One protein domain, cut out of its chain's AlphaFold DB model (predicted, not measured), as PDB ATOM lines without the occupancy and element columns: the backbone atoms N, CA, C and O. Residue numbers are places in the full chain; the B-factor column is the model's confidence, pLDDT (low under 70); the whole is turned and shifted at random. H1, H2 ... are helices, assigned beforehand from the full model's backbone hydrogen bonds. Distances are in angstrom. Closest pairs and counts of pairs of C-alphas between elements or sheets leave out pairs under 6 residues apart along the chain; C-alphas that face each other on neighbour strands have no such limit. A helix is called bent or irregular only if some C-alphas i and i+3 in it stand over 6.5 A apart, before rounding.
ATOM      1  N   ILE A  65     173.992 182.868 237.959       80.31
ATOM      2  CA  ILE A  65     172.882 183.013 237.029       80.31
ATOM      3  C   ILE A  65     171.947 184.005 237.694       80.31
ATOM      4  O   ILE A  65     171.454 183.723 238.780       80.31
ATOM      5  N   GLU A  66     171.767 185.153 237.060       83.75
ATOM      6  CA  GLU A  66     170.820 186.181 237.477       83.75
ATOM      7  C   GLU A  66     170.049 186.599 236.223       83.75
ATOM      8  O   GLU A  66     170.656 186.770 235.158       83.75
ATOM      9  N   ASP A  67     168.730 186.728 236.337       80.06
ATOM     10  CA  ASP A  67     167.863 187.064 235.201       80.06
ATOM     11  C   ASP A  67     167.984 188.551 234.831       80.06
ATOM     12  O   ASP A  67     167.860 188.934 233.664       80.06
ATOM     13  N   GLU A  68     168.274 189.400 235.822       86.44
ATOM     14  CA  GLU A  68     168.480 190.830 235.634       86.44
ATOM     15  C   GLU A  68     169.967 191.200 235.600       86.44
ATOM     16  O   GLU A  68     170.769 190.848 236.469       86.44
ATOM     17  N   ILE A  69     170.338 192.030 234.621       86.06
ATOM     18  CA  ILE A  69     171.723 192.487 234.447       86.06
ATOM     19  C   ILE A  69     172.262 193.233 235.681       86.06
ATOM     20  O   ILE A  69     173.449 193.150 235.991       86.06
ATOM     21  N   LEU A  70     171.402 193.954 236.409       89.44
ATOM     22  CA  LEU A  70     171.807 194.714 237.593       89.44
ATOM     23  C   LEU A  70     172.111 193.801 238.790       89.44
ATOM     24  O   LEU A  70     173.068 194.054 239.527       89.44
ATOM     25  N   GLU A  71     171.342 192.726 238.958       91.69
ATOM     26  CA  GLU A  71     171.586 191.705 239.980       91.69
ATOM     27  C   GLU A  71     172.909 190.985 239.705       91.69
ATOM     28  O   GLU A  71     173.750 190.871 240.603       91.69
ATOM     29  N   PHE A  72     173.166 190.637 238.438       90.19
ATOM     30  CA  PHE A  72     174.449 190.080 238.011       90.19
ATOM     31  C   PHE A  72     175.629 190.990 238.385       90.19
ATOM     32  O   PHE A  72     176.603 190.536 238.995       90.19
ATOM     33  N   TYR A  73     175.547 192.285 238.063       92.06
ATOM     34  CA  TYR A  73     176.617 193.236 238.373       92.06
ATOM     35  C   TYR A  73     176.806 193.452 239.874       92.06
ATOM     36  O   TYR A  73     177.948 193.533 240.333       92.06
ATOM     37  N   THR A  74     175.718 193.470 240.645       93.38
ATOM     38  CA  THR A  74     175.779 193.529 242.112       93.38
ATOM     39  C   THR A  74     176.525 192.311 242.653       93.38
ATOM     40  O   THR A  74     177.452 192.441 243.456       93.38
ATOM     41  N   LYS A  75     176.204 191.114 242.146       93.50
ATOM     42  CA  LYS A  75     176.863 189.882 242.581       93.50
ATOM     43  C   LYS A  75     178.338 189.834 242.206       93.50
ATOM     44  O   LYS A  75     179.172 189.376 242.993       93.50
ATOM     45  N   LEU A  76     178.670 190.324 241.013       92.38
ATOM     46  CA  LEU A  76     180.046 190.458 240.563       92.38
ATOM     47  C   LEU A  76     180.829 191.410 241.479       92.38
ATOM     48  O   LEU A  76     181.929 191.067 241.908       92.38
ATOM     49  N   GLU A  77     180.264 192.566 241.834       94.31
ATOM     50  CA  GLU A  77     180.901 193.529 242.738       94.31
ATOM     51  C   GLU A  77     181.158 192.947 244.137       94.31
ATOM     52  O   GLU A  77     182.250 193.136 244.690       94.31
ATOM     53  N   GLU A  78     180.208 192.187 244.692       94.88
ATOM     54  CA  GLU A  78     180.387 191.478 245.966       94.88
ATOM     55  C   GLU A  78     181.605 190.546 245.923       94.88
ATOM     56  O   GLU A  78     182.467 190.593 246.808       94.88
ATOM     57  N   ILE A  79     181.710 189.731 244.868       93.25
ATOM     58  CA  ILE A  79     182.824 188.795 244.675       93.25
ATOM     59  C   ILE A  79     184.137 189.563 244.554       93.25
ATOM     60  O   ILE A  79     185.085 189.289 245.291       93.25
ATOM     61  N   LEU A  80     184.194 190.572 243.680       94.44
ATOM     62  CA  LEU A  80     185.398 191.380 243.482       94.44
ATOM     63  C   LEU A  80     185.852 192.053 244.782       94.44
ATOM     64  O   LEU A  80     187.052 192.145 245.042       94.44
ATOM     65  N   THR A  81     184.915 192.514 245.607       95.75
ATOM     66  CA  THR A  81     185.209 193.164 246.887       95.75
ATOM     67  C   THR A  81     185.808 192.193 247.899       95.75
ATOM     68  O   THR A  81     186.776 192.540 248.580       95.75
ATOM     69  N   VAL A  82     185.263 190.977 248.004       95.25
ATOM     70  CA  VAL A  82     185.795 189.934 248.896       95.25
ATOM     71  C   VAL A  82     187.186 189.495 248.439       95.25
ATOM     72  O   VAL A  82     188.127 189.524 249.231       95.25
ATOM     73  N   GLU A  83     187.350 189.179 247.157       93.62
ATOM     74  CA  GLU A  83     188.613 188.671 246.610       93.62
ATOM     75  C   GLU A  83     189.738 189.721 246.669       93.62
ATOM     76  O   GLU A  83     190.887 189.407 246.991       93.62
ATOM     77  N   LYS A  84     189.420 191.009 246.467       94.38
ATOM     78  CA  LYS A  84     190.389 192.104 246.656       94.38
ATOM     79  C   LYS A  84     190.889 192.205 248.098       94.38
ATOM     80  O   LYS A  84     192.073 192.475 248.300       94.38
ATOM     81  N   LYS A  85     190.034 191.969 249.104       95.81
ATOM     82  CA  LYS A  85     190.454 191.943 250.522       95.81
ATOM     83  C   LYS A  85     191.428 190.799 250.807       95.81
ATOM     84  O   LYS A  85     192.286 190.940 251.671       95.81
ATOM     85  N   LEU A  86     191.332 189.709 250.046       95.56
ATOM     86  CA  LEU A  86     192.259 188.576 250.082       95.56
ATOM     87  C   LEU A  86     193.531 188.804 249.243       95.56
ATOM     88  O   LEU A  86     194.326 187.886 249.074       95.56
ATOM     89  N   GLN A  87     193.738 190.022 248.726       94.31
ATOM     90  CA  GLN A  87     194.862 190.390 247.857       94.31
ATOM     91  C   GLN A  87     194.926 189.582 246.549       94.31
ATOM     92  O   GLN A  87     195.996 189.442 245.946       94.31
ATOM     93  N   ALA A  88     193.786 189.070 246.074       94.19
ATOM     94  CA  ALA A  88     193.716 188.364 244.804       94.19
ATOM     95  C   ALA A  88     194.035 189.299 243.626       94.19
ATOM     96  O   ALA A  88     193.602 190.455 243.572       94.19
ATOM     97  N   LYS A  89     194.762 188.776 242.632       94.06
ATOM     98  CA  LYS A  89     194.896 189.416 241.317       94.06
ATOM     99  C   LYS A  89     193.759 188.924 240.435       94.06
ATOM    100  O   LYS A  89     193.717 187.745 240.098       94.06
ATOM    101  N   ILE A  90     192.852 189.827 240.078       93.00
ATOM    102  CA  ILE A  90     191.609 189.470 239.394       93.00
ATOM    103  C   ILE A  90     191.656 189.949 237.947       93.00
ATOM    104  O   ILE A  90     191.962 191.110 237.680       93.00
ATOM    105  N   VAL A  91     191.311 189.051 237.027       92.25
ATOM    106  CA  VAL A  91     191.021 189.370 235.628       92.25
ATOM    107  C   VAL A  91     189.561 189.012 235.382       92.25
ATOM    108  O   VAL A  91     189.177 187.858 235.551       92.25
ATOM    109  N   CYS A  92     188.755 190.000 235.002       92.00
ATOM    110  CA  CYS A  92     187.381 189.802 234.553       92.00
ATOM    111  C   CYS A  92     187.350 190.016 233.037       92.00
ATOM    112  O   CYS A  92     187.882 191.016 232.555       92.00
ATOM    113  N   ALA A  93     186.792 189.065 232.290       92.38
ATOM    114  CA  ALA A  93     186.795 189.089 230.832       92.38
ATOM    115  C   ALA A  93     185.478 188.540 230.284       92.38
ATOM    116  O   ALA A  93     184.991 187.510 230.749       92.38
ATOM    117  N   GLY A  94     184.941 189.226 229.283       91.88
ATOM    118  CA  GLY A  94     183.691 188.897 228.615       91.88
ATOM    119  C   GLY A  94     183.143 190.112 227.873       91.88
ATOM    120  O   GLY A  94     183.770 191.174 227.868       91.88
ATOM    121  N   ASP A  95     181.977 189.946 227.259       90.50
ATOM    122  CA  ASP A  95     181.194 191.068 226.759       90.50
ATOM    123  C   ASP A  95     180.366 191.652 227.910       90.50
ATOM    124  O   ASP A  95     179.475 190.998 228.450       90.50
ATOM    125  N   PHE A  96     180.702 192.872 228.323       89.81
ATOM    126  CA  PHE A  96     180.034 193.559 229.427       89.81
ATOM    127  C   PHE A  96     178.743 194.265 228.989       89.81
ATOM    128  O   PHE A  96     177.999 194.744 229.844       89.81
ATOM    129  N   ASN A  97     178.474 194.380 227.681       88.25
ATOM    130  CA  ASN A  97     177.350 195.165 227.156       88.25
ATOM    131  C   ASN A  97     177.284 196.600 227.732       88.25
ATOM    132  O   ASN A  97     176.213 197.190 227.872       88.25
ATOM    133  N   ALA A  98     178.441 197.172 228.082       88.56
ATOM    134  CA  ALA A  98     178.557 198.473 228.728       88.56
ATOM    135  C   ALA A  98     179.633 199.325 228.049       88.56
ATOM    136  O   ALA A  98     180.716 198.846 227.717       88.56
ATOM    137  N   SER A  99     179.339 200.616 227.881       92.19
ATOM    138  CA  SER A  99     180.283 201.612 227.367       92.19
ATOM    139  C   SER A  99     180.699 202.551 228.493       92.19
ATOM    140  O   SER A  99     179.883 203.324 229.003       92.19
ATOM    141  N   TYR A 100     181.979 202.498 228.864       89.88
ATOM    142  CA  TYR A 100     182.543 203.378 229.887       89.88
ATOM    143  C   TYR A 100     182.437 204.853 229.484       89.88
ATOM    144  O   TYR A 100     181.996 205.684 230.276       89.88
ATOM    145  N   ASP A 101     182.769 205.173 228.234       94.31
ATOM    146  CA  ASP A 101     182.749 206.552 227.746       94.31
ATOM    147  C   ASP A 101     181.330 207.133 227.769       94.31
ATOM    148  O   ASP A 101     181.130 208.272 228.197       94.31
ATOM    149  N   THR A 102     180.327 206.328 227.397       93.12
ATOM    150  CA  THR A 102     178.916 206.726 227.487       93.12
ATOM    151  C   THR A 102     178.526 207.039 228.934       93.12
ATOM    152  O   THR A 102     177.894 208.065 229.187       93.12
ATOM    153  N   ALA A 103     178.942 206.201 229.889       89.06
ATOM    154  CA  ALA A 103     178.643 206.397 231.307       89.06
ATOM    155  C   ALA A 103     179.278 207.683 231.868       89.06
ATOM    156  O   ALA A 103     178.626 208.436 232.594       89.06
ATOM    157  N   ILE A 104     180.525 207.985 231.492       92.62
ATOM    158  CA  ILE A 104     181.218 209.208 231.929       92.62
ATOM    159  C   ILE A 104     180.554 210.471 231.372       92.62
ATOM    160  O   ILE A 104     180.459 211.475 232.080       92.62
ATOM    161  N   VAL A 105     180.088 210.445 230.120       93.50
ATOM    162  CA  VAL A 105     179.362 211.581 229.530       93.50
ATOM    163  C   VAL A 105     178.056 211.841 230.284       93.50
ATOM    164  O   VAL A 105     177.771 212.988 230.618       93.50
ATOM    165  N   GLN A 106     177.299 210.790 230.609       89.31
ATOM    166  CA  GLN A 106     176.046 210.908 231.362       89.31
ATOM    167  C   GLN A 106     176.262 211.442 232.784       89.31
ATOM    168  O   GLN A 106     175.503 212.298 233.227       89.31
ATOM    169  N   GLN A 107     177.318 211.006 233.483       87.38
ATOM    170  CA  GLN A 107     177.633 211.519 234.824       87.38
ATOM    171  C   GLN A 107     177.962 213.011 234.843       87.38
ATOM    172  O   GLN A 107     177.649 213.675 235.820       87.38
ATOM    173  N   LYS A 108     178.602 213.539 233.795       87.12
ATOM    174  CA  LYS A 108     178.952 214.967 233.702       87.12
ATOM    175  C   LYS A 108     177.776 215.857 233.294       87.12
ATOM    176  O   LYS A 108     177.881 217.074 233.413       87.12
ATOM    177  N   ALA A 109     176.726 215.265 232.729       80.69
ATOM    178  CA  ALA A 109     175.521 215.971 232.303       80.69
ATOM    179  C   ALA A 109     174.490 216.141 233.435       80.69
ATOM    180  O   ALA A 109     173.575 216.949 233.282       80.69
ATOM    181  N   ASN A 110     174.652 215.400 234.537       62.09
ATOM    182  CA  ASN A 110     173.867 215.505 235.770       62.09
ATOM    183  C   ASN A 110     174.604 216.341 236.822       62.09
ATOM    184  O   ASN A 110     173.903 216.959 237.652       62.09
TER     185      ASN A 110
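This is residues 65 to 110 of the 110 residues of an uncharacterized protein of Rhizophagus irregularis (strain DAOM 197198w) (UniProt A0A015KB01). The longest helix, H1, forms one side of an open hook; after it the chain folds back along H1 as a long stretch with no named element, and the short helix H2 sticks out at the far end, apart from H1. The printed part has 46 residues with two named helices, H1 then H2, and no named strand; its class is all helix. It is loose, with a radius of gyration of the C-alphas of 13.3 A and spans of 37 by 26 by 19 A.

Find C-alpha 69 at (171.723, 192.487, 234.447); from there H1, residues 69 to 85, runs 24.7 A to C-alpha 85 at (190.454, 191.943, 250.522). Look next for H2, residues 100 to 109, which runs 14.6 A and ends at C-alpha 109 at (175.521, 215.971, 232.303).

H1 and H2 are apart, with no C-alpha of the one within 8 A of the other. Residues 98 to 110, of which 100 to 109 belong to H2, stand free. In both H1 and H2 every O i to N i+4 pair is within hydrogen-bond range.

The C-alphas of Leu 86 and Ala 109, the two farthest apart, are 36.7 A apart. The link from H1 to H2, residues 86 to 99, is long. The printed part has no cut; its mean pLDDT is 90.4, and residue 110 is under 70.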